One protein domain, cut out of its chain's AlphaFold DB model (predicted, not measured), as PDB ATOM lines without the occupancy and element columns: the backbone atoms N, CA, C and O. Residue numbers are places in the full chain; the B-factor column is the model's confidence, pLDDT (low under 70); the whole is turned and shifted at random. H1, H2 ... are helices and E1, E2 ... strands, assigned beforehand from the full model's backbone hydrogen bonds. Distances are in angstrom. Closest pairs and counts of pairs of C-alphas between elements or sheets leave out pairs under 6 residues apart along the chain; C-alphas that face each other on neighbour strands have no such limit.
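Overview. This is residues 221 to 304 and 313 to 340 of the 340 residues of an uncharacterized protein of Mycolicibacterium iranicum (UniProt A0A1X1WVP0). Two antiparallel sheets lie face to face as a sandwich, one of four strands, E1 E2 E5 E4, and one of three, E3 E6 E7, their strands crossed at 36 degrees. Three short helices, H2, H3 and H4, gather at one end of the long outline, with H3 farthest out, and the short H1 sits at the other end. The printed part has 112 residues, with four named helices and seven named strands in the order E1 E2 H1 E3 E4 E5 H2 H3 E6 E7 H4. The class is mixed, helices and strands. The whole is compact, with a radius of gyration of the C-alphas of 14.5 A, yet elongated in outline, spanning 51 by 28 by 18 A.

Arrangement. E1, residues 221 to 226, and E2, residues 234 to 241, form a hairpin, with N 222 and O 239 2.8 A apart, within hydrogen-bond range. H1, residues 245 to 248, is on the sheet of E1 and E2 at a height over the sheet of 6.2 A; it is over none of the strands, but only just, with 2 of its 4 C-alphas falling on E2. The closest C-alphas of E2 and H1 are those of Pro 240 and Ala 246, 5.4 A apart. E3, residues 254 to 257, belongs to the other sheet, and its residues 256 to 257 also pair, antiparallel, with residues 263 to 264. E4, residues 266 to 271, and E5, residues 280 to 286, form a hairpin back in the first sheet, with N 267 and O 285 2.8 A apart. E5 is also the antiparallel neighbour of E2, with N 236 and O 282 2.8 A apart. This first sheet is strongly twisted, and its edge strands are E1 and E4. H2, residues 288 to 297, is close to H3, residues 300 to 304, but not clearly touching; their closest C-alphas, those of Cys 295 and Gly 301, are 6.7 A apart. E6, residues 316 to 322, is the antiparallel neighbour of E3, with N 255 and O 321 2.8 A apart. E6 and E7, residues 328 to 333, form a hairpin, with N 318 and O 331 2.9 A apart. The two sheets make a sandwich, two sheets face to face, the facing parts 8.8 A centre to centre and their best planes 8 degrees apart. Across it, the closest C-alphas of E3 and E4 are those of Phe 254 and Thr 268, 6.5 A apart. H4, residues 335 to 339, is close to H2 but not clearly touching, with the C-alphas of Cys 295 and Cys 338 the closest at 6.0 A. H2 only grazes the sheet E3 E6 E7, with its residues 290 to 297. H4 only grazes it too, with residues 335 to 338, and is on it only just, with 5 pairs of C-alphas within 10 A. O i to N i+4 pairs are within hydrogen-bond range in 5 of 6 cases in H2 and 0 of 1 in H3 and in H4, where O i to N i+3 pairs give 0 of 2 and 1 of 2; H1 is too short for an i+4 pair.

Along the chain. E1 begins at C-alpha 221, (2.417, 16.331, 34.784). E2 is 22.3 A long, E5 19.4 A, E6 20.1 A and H2 15.0 A. H4 ends at C-alpha 339, (-23.728, -2.817, 40.019).

Size, cuts and confidence. The two C-alphas farthest apart, those of Pro 243 and Met 304, are 51.1 A apart. Residues 305 to 312 are not printed, and C-alphas 304 and 313 are 10.8 A apart across the cut. Of the links printed whole, none is long. The mean pLDDT of the printed part is 74.2; 36 residues are under 70, among them 296 to 304 and 273 to 279.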
ATOM      1  N   VAL A 221       3.852  16.154  34.584       64.25
ATOM      2  CA  VAL A 221       2.417  16.331  34.784       64.25
ATOM      3  C   VAL A 221       2.085  15.762  36.153       64.25
ATOM      4  O   VAL A 221       2.279  14.574  36.407       64.25
ATOM      5  N   GLY A 222       1.627  16.621  37.062       66.44
ATOM      6  CA  GLY A 222       1.006  16.181  38.303       66.44
ATOM      7  C   GLY A 222      -0.336  15.538  37.984       66.44
ATOM      8  O   GLY A 222      -1.115  16.114  37.232       66.44
ATOM      9  N   ILE A 223      -0.592  14.355  38.536       73.00
ATOM     10  CA  ILE A 223      -1.835  13.615  38.318       73.00
ATOM     11  C   ILE A 223      -2.484  13.350  39.673       73.00
ATOM     12  O   ILE A 223      -1.829  12.832  40.583       73.00
ATOM     13  N   VAL A 224      -3.756  13.712  39.811       73.75
ATOM     14  CA  VAL A 224      -4.566  13.466  41.011       73.75
ATOM     15  C   VAL A 224      -5.930  12.945  40.577       73.75
ATOM     16  O   VAL A 224      -6.525  13.494  39.659       73.75
ATOM     17  N   GLN A 225      -6.438  11.884  41.207       79.81
ATOM     18  CA  GLN A 225      -7.798  11.416  40.933       79.81
ATOM     19  C   GLN A 225      -8.810  12.422  41.507       79.81
ATOM     20  O   GLN A 225      -8.734  12.770  42.685       79.81
ATOM     21  N   VAL A 226      -9.741  12.882  40.674       83.06
ATOM     22  CA  VAL A 226     -10.799  13.842  41.032       83.06
ATOM     23  C   VAL A 226     -12.175  13.186  40.859       83.06
ATOM     24  O   VAL A 226     -12.271  12.141  40.204       83.06
ATOM     25  N   PRO A 227     -13.248  13.740  41.451       83.19
ATOM     26  CA  PRO A 227     -14.596  13.231  41.230       83.19
ATOM     27  C   PRO A 227     -14.933  13.172  39.734       83.19
ATOM     28  O   PRO A 227     -14.734  14.141  39.003       83.19
ATOM     29  N   ALA A 228     -15.429  12.021  39.279       83.56
ATOM     30  CA  ALA A 228     -15.781  11.815  37.881       83.56
ATOM     31  C   ALA A 228     -17.053  12.611  37.518       83.56
ATOM     32  O   ALA A 228     -18.036  12.538  38.266       83.56
ATOM     33  N   PRO A 229     -17.076  13.357  36.397       82.62
ATOM     34  CA  PRO A 229     -18.291  14.007  35.923       82.62
ATOM     35  C   PRO A 229     -19.387  12.982  35.574       82.62
ATOM     36  O   PRO A 229     -19.083  11.817  35.279       82.62
ATOM     37  N   PRO A 230     -20.669  13.399  35.566       76.94
ATOM     38  CA  PRO A 230     -21.775  12.537  35.158       76.94
ATOM     39  C   PRO A 230     -21.487  11.947  33.775       76.94
ATOM     40  O   PRO A 230     -21.014  12.678  32.913       76.94
ATOM     41  N   SER A 231     -21.779  10.658  33.564       79.62
ATOM     42  CA  SER A 231     -21.462   9.857  32.356       79.62
ATOM     43  C   SER A 231     -20.023   9.340  32.200       79.62
ATOM     44  O   SER A 231     -19.734   8.666  31.214       79.62
ATOM     45  N   SER A 232     -19.138   9.576  33.172       85.88
ATOM     46  CA  SER A 232     -17.778   9.018  33.174       85.88
ATOM     47  C   SER A 232     -17.512   8.125  34.383       85.88
ATOM     48  O   SER A 232     -18.195   8.223  35.405       85.88
ATOM     49  N   ASP A 233     -16.514   7.253  34.264       86.06
ATOM     50  CA  ASP A 233     -16.207   6.252  35.289       86.06
ATOM     51  C   ASP A 233     -15.067   6.701  36.202       86.06
ATOM     52  O   ASP A 233     -15.090   6.446  37.406       86.06
ATOM     53  N   ALA A 234     -14.083   7.411  35.645       86.75
ATOM     54  CA  ALA A 234     -12.991   8.007  36.400       86.75
ATOM     55  C   ALA A 234     -12.562   9.344  35.792       86.75
ATOM     56  O   ALA A 234     -12.652   9.555  34.581       86.75
ATOM     57  N   ALA A 235     -12.039  10.230  36.636       87.69
ATOM     58  CA  ALA A 235     -11.429  11.474  36.204       87.69
ATOM     59  C   ALA A 235     -10.122  11.742  36.953       87.69
ATOM     60  O   ALA A 235      -9.972  11.401  38.129       87.69
ATOM     61  N   PHE A 236      -9.175  12.373  36.264       84.62
ATOM     62  CA  PHE A 236      -7.885  12.753  36.821       84.62
ATOM     63  C   PHE A 236      -7.577  14.212  36.502       84.62
ATOM     64  O   PHE A 236      -7.495  14.593  35.337       84.62
ATOM     65  N   GLY A 237      -7.363  15.024  37.533       82.94
ATOM     66  CA  GLY A 237      -6.804  16.359  37.398       82.94
ATOM     67  C   GLY A 237      -5.345  16.271  36.961       82.94
ATOM     68  O   GLY A 237      -4.538  15.585  37.596       82.94
ATOM     69  N   LEU A 238      -5.024  16.948  35.862       80.81
ATOM     70  CA  LEU A 238      -3.694  17.064  35.286       80.81
ATOM     71  C   LEU A 238      -3.173  18.490  35.491       80.81
ATOM     72  O   LEU A 238      -3.757  19.466  35.010       80.81
ATOM     73  N   THR A 239      -2.039  18.602  36.174       76.25
ATOM     74  CA  THR A 239      -1.356  19.876  36.415       76.25
ATOM     75  C   THR A 239      -0.021  19.872  35.675       76.25
ATOM     76  O   THR A 239       0.897  19.160  36.099       76.25
ATOM     77  N   PRO A 240       0.129  20.629  34.576       69.19
ATOM     78  CA  PRO A 240       1.409  20.736  33.896       69.19
ATOM     79  C   PRO A 240       2.427  21.447  34.797       69.19
ATOM     80  O   PRO A 240       2.131  22.465  35.419       69.19
ATOM     81  N   MET A 241       3.640  20.909  34.869       59.31
ATOM     82  CA  MET A 241       4.758  21.457  35.630       59.31
ATOM     83  C   MET A 241       5.959  21.643  34.706       59.31
ATOM     84  O   MET A 241       6.289  20.758  33.918       59.31
ATOM     85  N   GLY A 242       6.650  22.772  34.842       56.22
ATOM     86  CA  GLY A 242       7.828  23.078  34.031       56.22
ATOM     87  C   GLY A 242       7.506  23.644  32.639       56.22
ATOM     88  O   GLY A 242       6.339  23.783  32.270       56.22
ATOM     89  N   PRO A 243       8.547  24.007  31.870       54.19
ATOM     90  CA  PRO A 243       8.423  24.843  30.672       54.19
ATOM     91  C   PRO A 243       7.662  24.184  29.511       54.19
ATOM     92  O   PRO A 243       6.993  24.884  28.758       54.19
ATOM     93  N   ASP A 244       7.713  22.856  29.388       65.06
ATOM     94  CA  ASP A 244       7.052  22.100  28.313       65.06
ATOM     95  C   ASP A 244       5.822  21.320  28.813       65.06
ATOM     96  O   ASP A 244       5.207  20.588  28.036       65.06
ATOM     97  N   GLY A 245       5.430  21.464  30.088       65.94
ATOM     98  CA  GLY A 245       4.362  20.669  30.710       65.94
ATOM     99  C   GLY A 245       3.024  20.780  29.975       65.94
ATOM    100  O   GLY A 245       2.342  19.783  29.755       65.94
ATOM    101  N   ALA A 246       2.676  21.983  29.513       68.50
ATOM    102  CA  ALA A 246       1.460  22.211  28.734       68.50
ATOM    103  C   ALA A 246       1.519  21.555  27.341       68.50
ATOM    104  O   ALA A 246       0.503  21.091  26.830       68.50
ATOM    105  N   SER A 247       2.708  21.481  26.734       70.00
ATOM    106  CA  SER A 247       2.897  20.854  25.420       70.00
ATOM    107  C   SER A 247       2.849  19.324  25.481       70.00
ATOM    108  O   SER A 247       2.444  18.691  24.508       70.00
ATOM    109  N   ILE A 248       3.196  18.737  26.635       70.25
ATOM    110  CA  ILE A 248       3.045  17.300  26.898       70.25
ATOM    111  C   ILE A 248       1.569  16.913  26.776       70.25
ATOM    112  O   ILE A 248       1.242  16.001  26.022       70.25
ATOM    113  N   LEU A 249       0.673  17.678  27.407       73.81
ATOM    114  CA  LEU A 249      -0.776  17.434  27.389       73.81
ATOM    115  C   LEU A 249      -1.421  17.547  25.999       73.81
ATOM    116  O   LEU A 249      -2.541  17.089  25.814       73.81
ATOM    117  N   GLN A 250      -0.732  18.118  25.009       71.69
ATOM    118  CA  GLN A 250      -1.240  18.211  23.636       71.69
ATOM    119  C   GLN A 250      -0.966  16.953  22.797       71.69
ATOM    120  O   GLN A 250      -1.511  16.833  21.704       71.69
ATOM    121  N   ARG A 251      -0.103  16.039  23.266       69.38
ATOM    122  CA  ARG A 251       0.352  14.862  22.496       69.38
ATOM    123  C   ARG A 251       0.065  13.522  23.173       69.38
ATOM    124  O   ARG A 251       0.483  12.494  22.650       69.38
ATOM    125  N   VAL A 252      -0.606  13.541  24.321       73.25
ATOM    126  CA  VAL A 252      -0.877  12.346  25.127       73.25
ATOM    127  C   VAL A 252      -1.948  11.456  24.493       73.25
ATOM    128  O   VAL A 252      -2.986  11.939  24.042       73.25
ATOM    129  N   ASP A 253      -1.701  10.148  24.511       82.56
ATOM    130  CA  ASP A 253      -2.637   9.099  24.105       82.56
ATOM    131  C   ASP A 253      -2.739   8.076  25.241       82.56
ATOM    132  O   ASP A 253      -1.833   7.264  25.469       82.56
ATOM    133  N   PHE A 254      -3.824   8.160  26.011       85.19
ATOM    134  CA  PHE A 254      -3.999   7.356  27.211       85.19
ATOM    135  C   PHE A 254      -4.621   6.002  26.887       85.19
ATOM    136  O   PHE A 254      -5.673   5.885  26.268       85.19
ATOM    137  N   SER A 255      -3.989   4.958  27.402       87.75
ATOM    138  CA  SER A 255      -4.515   3.601  27.409       87.75
ATOM    139  C   SER A 255      -4.838   3.172  28.831       87.75
ATOM    140  O   SER A 255      -4.141   3.546  29.774       87.75
ATOM    141  N   VAL A 256      -5.902   2.388  28.984       88.50
ATOM    142  CA  VAL A 256      -6.353   1.894  30.284       88.50
ATOM    143  C   VAL A 256      -6.112   0.392  30.344       88.50
ATOM    144  O   VAL A 256      -6.424  -0.333  29.400       88.50
ATOM    145  N   THR A 257      -5.541  -0.086  31.443       86.12
ATOM    146  CA  THR A 257      -5.300  -1.505  31.707       86.12
ATOM    147  C   THR A 257      -5.804  -1.885  33.093       86.12
ATOM    148  O   THR A 257      -5.875  -1.045  33.988       86.12
ATOM    149  N   ASP A 258      -6.132  -3.156  33.302       83.38
ATOM    150  CA  ASP A 258      -6.412  -3.673  34.644       83.38
ATOM    151  C   ASP A 258      -5.117  -3.948  35.438       83.38
ATOM    152  O   ASP A 258      -4.001  -3.689  34.971       83.38
ATOM    153  N   ASP A 259      -5.257  -4.457  36.663       75.25
ATOM    154  CA  ASP A 259      -4.129  -4.829  37.528       75.25
ATOM    155  C   ASP A 259      -3.310  -6.016  37.009       75.25
ATOM    156  O   ASP A 259      -2.171  -6.212  37.427       75.25
ATOM    157  N   THR A 260      -3.859  -6.795  36.074       75.75
ATOM    158  CA  THR A 260      -3.138  -7.884  35.400       75.75
ATOM    159  C   THR A 260      -2.378  -7.400  34.163       75.75
ATOM    160  O   THR A 260      -1.669  -8.179  33.530       75.75
ATOM    161  N   GLY A 261      -2.501  -6.112  33.819       74.75
ATOM    162  CA  GLY A 261      -1.890  -5.509  32.637       74.75
ATOM    163  C   GLY A 261      -2.676  -5.739  31.343       74.75
ATOM    164  O   GLY A 261      -2.186  -5.403  30.265       74.75
ATOM    165  N   ARG A 262      -3.896  -6.287  31.412       83.00
ATOM    166  CA  ARG A 262      -4.759  -6.474  30.239       83.00
ATOM    167  C   ARG A 262      -5.376  -5.137  29.836       83.00
ATOM    168  O   ARG A 262      -5.898  -4.414  30.682       83.00
ATOM    169  N   ALA A 263      -5.341  -4.827  28.541       85.31
ATOM    170  CA  ALA A 263      -5.947  -3.617  27.994       85.31
ATOM    171  C   ALA A 263      -7.474  -3.639  28.139       85.31
ATOM    172  O   ALA A 263      -8.124  -4.638  27.828       85.31
ATOM    173  N   LEU A 264      -8.029  -2.520  28.596       86.94
ATOM    174  CA  LEU A 264      -9.459  -2.303  28.744       86.94
ATOM    175  C   LEU A 264      -9.924  -1.322  27.667       86.94
ATOM    176  O   LEU A 264      -9.354  -0.230  27.566       86.94
ATOM    177  N   PRO A 265     -10.946  -1.664  26.867       87.88
ATOM    178  CA  PRO A 265     -11.534  -0.708  25.946       87.88
ATOM    179  C   PRO A 265     -12.136   0.472  26.725       87.88
ATOM    180  O   PRO A 265     -13.050   0.321  27.544       87.88
ATOM    181  N   ALA A 266     -11.584   1.654  26.474       88.06
ATOM    182  CA  ALA A 266     -11.942   2.901  27.128       88.06
ATOM    183  C   ALA A 266     -11.863   4.050  26.123       88.06
ATOM    184  O   ALA A 266     -11.014   4.048  25.231       88.06
ATOM    185  N   THR A 267     -12.729   5.040  26.284       88.50
ATOM    186  CA  THR A 267     -12.602   6.345  25.648       88.50
ATOM    187  C   THR A 267     -12.011   7.315  26.662       88.50
ATOM    188  O   THR A 267     -12.473   7.436  27.799       88.50
ATOM    189  N   THR A 268     -10.945   7.997  26.255       88.50
ATOM    190  CA  THR A 268     -10.271   9.000  27.077       88.50
ATOM    191  C   THR A 268     -10.269  10.326  26.352       88.50
ATOM    192  O   THR A 268      -9.902  10.383  25.179       88.50
ATOM    193  N   PHE A 269     -10.637  11.398  27.041       87.62
ATOM    194  CA  PHE A 269     -10.557  12.741  26.486       87.62
ATOM    195  C   PHE A 269     -10.137  13.743  27.553       87.62
ATOM    196  O   PHE A 269     -10.336  13.540  28.750       87.62
ATOM    197  N   LEU A 270      -9.524  14.829  27.096       86.88
ATOM    198  CA  LEU A 270      -9.104  15.930  27.946       86.88
ATOM    199  C   LEU A 270     -10.180  17.010  27.927       86.88
ATOM    200  O   LEU A 270     -10.541  17.521  26.869       86.88
ATOM    201  N   GLN A 271     -10.668  17.372  29.104       86.00
ATOM    202  CA  GLN A 271     -11.585  18.481  29.307       86.00
ATOM    203  C   GLN A 271     -10.855  19.605  30.043       86.00
ATOM    204  O   GLN A 271     -10.071  19.361  30.957       86.00
ATOM    205  N   ARG A 272     -11.094  20.859  29.660       78.00
ATOM    206  CA  ARG A 272     -10.574  22.003  30.417       78.00
ATOM    207  C   ARG A 272     -11.420  22.174  31.677       78.00
ATOM    208  O   ARG A 272     -12.640  22.240  31.563       78.00
ATOM    209  N   ALA A 273     -10.794  22.212  32.853       68.38
ATOM    210  CA  ALA A 273     -11.533  22.461  34.088       68.38
ATOM    211  C   ALA A 273     -11.947  23.937  34.139       68.38
ATOM    212  O   ALA A 273     -11.122  24.820  33.894       68.38
ATOM    213  N   GLU A 274     -13.208  24.208  34.462       58.81
ATOM    214  CA  GLU A 274     -13.663  25.552  34.810       58.81
ATOM    215  C   GLU A 274     -13.622  25.699  36.336       58.81
ATOM    216  O   GLU A 274     -14.329  24.994  37.049       58.81
ATOM    217  N   GLY A 275     -12.786  26.610  36.843       56.22
ATOM    218  CA  GLY A 275     -12.841  27.050  38.242       56.22
ATOM    219  C   GLY A 275     -12.139  26.185  39.299       56.22
ATOM    220  O   GLY A 275     -12.284  26.503  40.477       56.22
ATOM    221  N   GLU A 276     -11.366  25.156  38.932       52.19
ATOM    222  CA  GLU A 276     -10.542  24.372  39.877       52.19
ATOM    223  C   GLU A 276      -9.027  24.532  39.640       52.19
ATOM    224  O   GLU A 276      -8.595  24.891  38.546       52.19
ATOM    225  N   ASP A 277      -8.217  24.195  40.656       55.47
ATOM    226  CA  ASP A 277      -6.737  24.257  40.678       55.47
ATOM    227  C   ASP A 277      -6.039  23.421  39.570       55.47
ATOM    228  O   ASP A 277      -4.819  23.490  39.385       55.47
ATOM    229  N   TYR A 278      -6.789  22.606  38.821       61.00
ATOM    230  CA  TYR A 278      -6.286  21.756  37.741       61.00
ATOM    231  C   TYR A 278      -6.535  22.405  36.378       61.00
ATOM    232  O   TYR A 278      -7.668  22.695  36.010       61.00
ATOM    233  N   GLN A 279      -5.489  22.573  35.565       67.94
ATOM    234  CA  GLN A 279      -5.636  23.214  34.249       67.94
ATOM    235  C   GLN A 279      -6.338  22.322  33.212       67.94
ATOM    236  O   GLN A 279      -6.853  22.814  32.204       67.94
ATOM    237  N   THR A 280      -6.332  21.001  33.401       82.81
ATOM    238  CA  THR A 280      -6.951  20.032  32.486       82.81
ATOM    239  C   THR A 280      -7.376  18.792  33.264       82.81
ATOM    240  O   THR A 280      -6.662  18.351  34.155       82.81
ATOM    241  N   VAL A 281      -8.523  18.209  32.932       86.88
ATOM    242  CA  VAL A 281      -9.032  16.964  33.511       86.88
ATOM    243  C   VAL A 281      -9.032  15.891  32.431       86.88
ATOM    244  O   VAL A 281      -9.616  16.069  31.366       86.88
ATOM    245  N   LEU A 282      -8.376  14.768  32.702       88.19
ATOM    246  CA  LEU A 282      -8.510  13.549  31.919       88.19
ATOM    247  C   LEU A 282      -9.759  12.810  32.369       88.19
ATOM    248  O   LEU A 282      -9.825  12.344  33.505       88.19
ATOM    249  N   VAL A 283     -10.721  12.678  31.468       89.62
ATOM    250  CA  VAL A 283     -11.940  11.910  31.689       89.62
ATOM    251  C   VAL A 283     -11.777  10.544  31.041       89.62
ATOM    252  O   VAL A 283     -11.350  10.437  29.889       89.62
ATOM    253  N   VAL A 284     -12.106   9.500  31.796       89.88
ATOM    254  CA  VAL A 284     -12.047   8.105  31.366       89.88
ATOM    255  C   VAL A 284     -13.451   7.515  31.430       89.88
ATOM    256  O   VAL A 284     -14.076   7.475  32.493       89.88
ATOM    257  N   SER A 285     -13.929   7.033  30.287       90.31
ATOM    258  CA  SER A 285     -15.164   6.264  30.174       90.31
ATOM    259  C   SER A 285     -14.831   4.872  29.647       90.31
ATOM    260  O   SER A 285     -14.248   4.697  28.579       90.31
ATOM    261  N   LEU A 286     -15.130   3.861  30.445       87.69
ATOM    262  CA  LEU A 286     -14.934   2.461  30.128       87.69
ATOM    263  C   LEU A 286     -16.106   1.974  29.280       87.69
ATOM    264  O   LEU A 286     -17.270   2.252  29.557       87.69
ATOM    265  N   GLN A 287     -15.802   1.188  28.252       87.12
ATOM    266  CA  GLN A 287     -16.855   0.544  27.478       87.12
ATOM    267  C   GLN A 287     -17.571  -0.530  28.319       87.12
ATOM    268  O   GLN A 287     -16.960  -1.118  29.219       87.12
ATOM    269  N   PRO A 288     -18.840  -0.862  28.012       81.69
ATOM    270  CA  PRO A 288     -19.610  -1.860  28.763       81.69
ATOM    271  C   PRO A 288     -18.917  -3.228  28.885       81.69
ATOM    272  O   PRO A 288     -19.063  -3.923  29.891       81.69
ATOM    273  N   GLU A 289     -18.115  -3.605  27.889       83.06
ATOM    274  CA  GLU A 289     -17.336  -4.848  27.880       83.06
ATOM    275  C   GLU A 289     -16.265  -4.876  28.984       83.06
ATOM    276  O   GLU A 289     -16.099  -5.887  29.673       83.06
ATOM    277  N   SER A 290     -15.596  -3.742  29.229       82.69
ATOM    278  CA  SER A 290     -14.589  -3.580  30.289       82.69
ATOM    279  C   SER A 290     -15.163  -3.862  31.669       82.69
ATOM    280  O   SER A 290     -14.475  -4.402  32.534       82.69
ATOM    281  N   ARG A 291     -16.445  -3.551  31.876       79.31
ATOM    282  CA  ARG A 291     -17.125  -3.794  33.145       79.31
ATOM    283  C   ARG A 291     -17.290  -5.278  33.439       79.31
ATOM    284  O   ARG A 291     -16.994  -5.719  34.546       79.31
ATOM    285  N   GLN A 292     -17.688  -6.072  32.446       75.88
ATOM    286  CA  GLN A 292     -17.764  -7.525  32.617       75.88
ATOM    287  C   GLN A 292     -16.385  -8.128  32.888       75.88
ATOM    288  O   GLN A 292     -16.257  -9.031  33.715       75.88
ATOM    289  N   LEU A 293     -15.361  -7.620  32.200       76.00
ATOM    290  CA  LEU A 293     -13.989  -8.089  32.339       76.00
ATOM    291  C   LEU A 293     -13.430  -7.790  33.726       76.00
ATOM    292  O   LEU A 293     -12.858  -8.694  34.323       76.00
ATOM    293  N   LEU A 294     -13.632  -6.576  34.237       75.56
ATOM    294  CA  LEU A 294     -13.141  -6.130  35.537       75.56
ATOM    295  C   LEU A 294     -13.873  -6.799  36.703       75.56
ATOM    296  O   LEU A 294     -13.223  -7.340  37.593       75.56
ATOM    297  N   CYS A 295     -15.209  -6.820  36.669       73.50
ATOM    298  CA  CYS A 295     -16.032  -7.336  37.766       73.50
ATOM    299  C   CYS A 295     -16.023  -8.877  37.855       73.50
ATOM    300  O   CYS A 295     -16.295  -9.439  38.916       73.50
ATOM    301  N   LYS A 296     -15.670  -9.597  36.778       65.50
ATOM    302  CA  LYS A 296     -15.441 -11.055  36.839       65.50
ATOM    303  C   LYS A 296     -14.086 -11.408  37.459       65.50
ATOM    304  O   LYS A 296     -14.017 -12.363  38.229       65.50
ATOM    305  N   THR A 297     -13.019 -10.666  37.142       56.16
ATOM    306  CA  THR A 297     -11.655 -10.957  37.634       56.16
ATOM    307  C   THR A 297     -11.384 -10.476  39.053       56.16
ATOM    308  O   THR A 297     -10.606 -11.121  39.749       56.16
ATOM    309  N   SER A 298     -12.039  -9.413  39.528       52.56
ATOM    310  CA  SER A 298     -11.865  -8.891  40.896       52.56
ATOM    311  C   SER A 298     -12.505  -9.763  41.990       52.56
ATOM    312  O   SER A 298     -12.587  -9.358  43.144       52.56
ATOM    313  N   GLY A 299     -12.964 -10.974  41.654       48.53
ATOM    314  CA  GLY A 299     -13.572 -11.897  42.612       48.53
ATOM    315  C   GLY A 299     -15.026 -11.576  42.961       48.53
ATOM    316  O   GLY A 299     -15.656 -12.391  43.628       48.53
ATOM    317  N   VAL A 300     -15.612 -10.486  42.450       48.22
ATOM    318  CA  VAL A 300     -17.038 -10.156  42.663       48.22
ATOM    319  C   VAL A 300     -17.947 -11.246  42.074       48.22
ATOM    320  O   VAL A 300     -18.952 -11.604  42.677       48.22
ATOM    321  N   GLY A 301     -17.538 -11.885  40.971       42.06
ATOM    322  CA  GLY A 301     -18.236 -13.051  40.407       42.06
ATOM    323  C   GLY A 301     -18.027 -14.390  41.137       42.06
ATOM    324  O   GLY A 301     -18.756 -15.334  40.854       42.06
ATOM    325  N   ARG A 302     -17.053 -14.505  42.056       39.31
ATOM    326  CA  ARG A 302     -16.818 -15.727  42.863       39.31
ATOM    327  C   ARG A 302     -17.289 -15.584  44.312       39.31
ATOM    328  O   ARG A 302     -17.789 -16.549  44.870       39.31
ATOM    329  N   ALA A 303     -17.214 -14.388  44.892       41.91
ATOM    330  CA  ALA A 303     -17.736 -14.104  46.230       41.91
ATOM    331  C   ALA A 303     -19.276 -14.070  46.284       41.91
ATOM    332  O   ALA A 303     -19.854 -14.209  47.358       41.91
ATOM    333  N   MET A 304     -19.950 -13.944  45.134       39.94
ATOM    334  CA  MET A 304     -21.412 -14.027  45.054       39.94
ATOM    335  C   MET A 304     -21.968 -15.446  45.252       39.94
ATOM    336  O   MET A 304     -23.174 -15.588  45.424       39.94
ATOM    337  N   HIS A 313     -18.696  -4.541  48.541       55.25
ATOM    338  CA  HIS A 313     -18.405  -3.904  47.266       55.25
ATOM    339  C   HIS A 313     -16.899  -3.603  47.197       55.25
ATOM    340  O   HIS A 313     -16.437  -2.553  47.644       55.25
ATOM    341  N   LEU A 314     -16.111  -4.556  46.694       58.41
ATOM    342  CA  LEU A 314     -14.667  -4.380  46.540       58.41
ATOM    343  C   LEU A 314     -14.372  -3.302  45.484       58.41
ATOM    344  O   LEU A 314     -14.917  -3.372  44.379       58.41
ATOM    345  N   PRO A 315     -13.514  -2.316  45.796       66.50
ATOM    346  CA  PRO A 315     -13.112  -1.308  44.829       66.50
ATOM    347  C   PRO A 315     -12.324  -1.948  43.681       66.50
ATOM    348  O   PRO A 315     -11.498  -2.837  43.893       66.50
ATOM    349  N   VAL A 316     -12.568  -1.475  42.461       73.81
ATOM    350  CA  VAL A 316     -11.898  -1.970  41.253       73.81
ATOM    351  C   VAL A 316     -10.810  -0.988  40.858       73.81
ATOM    352  O   VAL A 316     -11.063   0.208  40.733       73.81
ATOM    353  N   LYS A 317      -9.596  -1.482  40.640       80.69
ATOM    354  CA  LYS A 317      -8.458  -0.650  40.267       80.69
ATOM    355  C   LYS A 317      -8.200  -0.708  38.763       80.69
ATOM    356  O   LYS A 317      -8.288  -1.762  38.135       80.69
ATOM    357  N   ILE A 318      -7.882   0.453  38.204       81.94
ATOM    358  CA  ILE A 318      -7.481   0.636  36.813       81.94
ATOM    359  C   ILE A 318      -6.145   1.371  36.764       81.94
ATOM    360  O   ILE A 318      -5.861   2.244  37.584       81.94
ATOM    361  N   ASN A 319      -5.322   1.030  35.784       83.75
ATOM    362  CA  ASN A 319      -4.063   1.697  35.496       83.75
ATOM    363  C   ASN A 319      -4.233   2.474  34.192       83.75
ATOM    364  O   ASN A 319      -4.702   1.928  33.197       83.75
ATOM    365  N   VAL A 320      -3.890   3.755  34.193       83.38
ATOM    366  CA  VAL A 320      -3.988   4.623  33.018       83.38
ATOM    367  C   VAL A 320      -2.581   5.049  32.639       83.38
ATOM    368  O   VAL A 320      -1.856   5.619  33.455       83.38
ATOM    369  N   ARG A 321      -2.185   4.753  31.404       84.00
ATOM    370  CA  ARG A 321      -0.838   5.002  30.900       84.00
ATOM    371  C   ARG A 321      -0.872   5.717  29.561       84.00
ATOM    372  O   ARG A 321      -1.491   5.224  28.620       84.00
ATOM    373  N   ASP A 322      -0.152   6.825  29.466       81.62
ATOM    374  CA  ASP A 322       0.129   7.477  28.194       81.62
ATOM    375  C   ASP A 322       1.183   6.686  27.411       81.62
ATOM    376  O   ASP A 322       2.270   6.379  27.913       81.62
ATOM    377  N   ARG A 323       0.854   6.363  26.163       77.69
ATOM    378  CA  ARG A 323       1.713   5.610  25.247       77.69
ATOM    379  C   ARG A 323       2.889   6.421  24.722       77.69
ATOM    380  O   ARG A 323       3.899   5.832  24.347       77.69
ATOM    381  N   THR A 324       2.768   7.746  24.692       70.94
ATOM    382  CA  THR A 324       3.784   8.626  24.100       70.94
ATOM    383  C   THR A 324       4.806   9.109  25.120       70.94
ATOM    384  O   THR A 324       6.005   8.995  24.878       70.94
ATOM    385  N   THR A 325       4.361   9.606  26.276       65.50
ATOM    386  CA  THR A 325       5.272  10.141  27.304       65.50
ATOM    387  C   THR A 325       5.605   9.152  28.413       65.50
ATOM    388  O   THR A 325       6.521   9.393  29.197       65.50
ATOM    389  N   GLY A 326       4.889   8.028  28.492       67.81
ATOM    390  CA  GLY A 326       5.072   7.042  29.552       67.81
ATOM    391  C   GLY A 326       4.481   7.452  30.903       67.81
ATOM    392  O   GLY A 326       4.678   6.714  31.870       67.81
ATOM    393  N   LEU A 327       3.744   8.574  30.982       69.88
ATOM    394  CA  LEU A 327       2.981   8.962  32.173       69.88
ATOM    395  C   LEU A 327       2.075   7.811  32.615       69.88
ATOM    396  O   LEU A 327       1.378   7.215  31.798       69.88
ATOM    397  N   HIS A 328       2.071   7.513  33.910       76.38
ATOM    398  CA  HIS A 328       1.298   6.418  34.480       76.38
ATOM    399  C   HIS A 328       0.600   6.876  35.757       76.38
ATOM    400  O   HIS A 328       1.220   7.461  36.645       76.38
ATOM    401  N   THR A 329      -0.684   6.561  35.872       74.94
ATOM    402  CA  THR A 329      -1.487   6.797  37.070       74.94
ATOM    403  C   THR A 329      -2.379   5.598  37.362       74.94
ATOM    404  O   THR A 329      -2.619   4.755  36.500       74.94
ATOM    405  N   GLN A 330      -2.867   5.515  38.595       79.75
ATOM    406  CA  GLN A 330      -3.792   4.477  39.032       79.75
ATOM    407  C   GLN A 330      -5.076   5.143  39.512       79.75
ATOM    408  O   GLN A 330      -5.025   6.132  40.243       79.75
ATOM    409  N   GLY A 331      -6.212   4.609  39.084       76.38
ATOM    410  CA  GLY A 331      -7.534   5.025  39.523       76.38
ATOM    411  C   GLY A 331      -8.228   3.907  40.274       76.38
ATOM    412  O   GLY A 331      -8.056   2.730  39.955       76.38
ATOM    413  N   VAL A 332      -9.035   4.286  41.255       80.69
ATOM    414  CA  VAL A 332      -9.916   3.363  41.967       80.69
ATOM    415  C   VAL A 332     -11.365   3.715  41.646       80.69
ATOM    416  O   VAL A 332     -11.798   4.841  41.883       80.69
ATOM    417  N   LEU A 333     -12.101   2.754  41.096       79.69
ATOM    418  CA  LEU A 333     -13.542   2.810  40.884       79.69
ATOM    419  C   LEU A 333     -14.243   2.341  42.161       79.69
ATOM    420  O   LEU A 333     -13.804   1.386  42.813       79.69
ATOM    421  N   THR A 334     -15.340   3.002  42.524       73.38
ATOM    422  CA  THR A 334     -16.134   2.614  43.695       73.38
ATOM    423  C   THR A 334     -16.731   1.223  43.495       73.38
ATOM    424  O   THR A 334     -17.051   0.831  42.374       73.38
ATOM    425  N   GLY A 335     -16.892   0.451  44.571       61.91
ATOM    426  CA  GLY A 335     -17.364  -0.932  44.449       61.91
ATOM    427  C   GLY A 335     -18.791  -1.054  43.878       61.91
ATOM    428  O   GLY A 335     -19.118  -2.051  43.234       61.91
ATOM    429  N   ASP A 336     -19.611  -0.010  44.017       67.62
ATOM    430  CA  ASP A 336     -20.963   0.073  43.448       67.62
ATOM    431  C   ASP A 336     -20.949   0.227  41.915       67.62
ATOM    432  O   ASP A 336     -21.975   0.059  41.256       67.62
ATOM    433  N   TRP A 337     -19.796   0.553  41.317       77.12
ATOM    434  CA  TRP A 337     -19.646   0.692  39.869       77.12
ATOM    435  C   TRP A 337     -19.975  -0.613  39.136       77.12
ATOM    436  O   TRP A 337     -20.631  -0.602  38.096       77.12
ATOM    437  N   CYS A 338     -19.613  -1.758  39.723       70.75
ATOM    438  CA  CYS A 338     -19.944  -3.071  39.173       70.75
ATOM    439  C   CYS A 338     -21.451  -3.362  39.147       70.75
ATOM    440  O   CYS A 338     -21.867  -4.246  38.395       70.75
ATOM    441  N   THR A 339     -22.272  -2.614  39.889       68.69
ATOM    442  CA  THR A 339     -23.728  -2.817  40.019       68.69
ATOM    443  C   THR A 339     -24.595  -1.731  39.362       68.69
ATOM    444  O   THR A 339     -25.813  -1.858  39.400       68.69
ATOM    445  N   ARG A 340     -23.997  -0.691  38.760       66.81
ATOM    446  CA  ARG A 340     -24.697   0.425  38.082       66.81
ATOM    447  C   ARG A 340     -25.374   0.111  36.745       66.81
ATOM    448  O   ARG A 340     -25.187  -0.996  36.206       66.81
TER     449      ARG A 340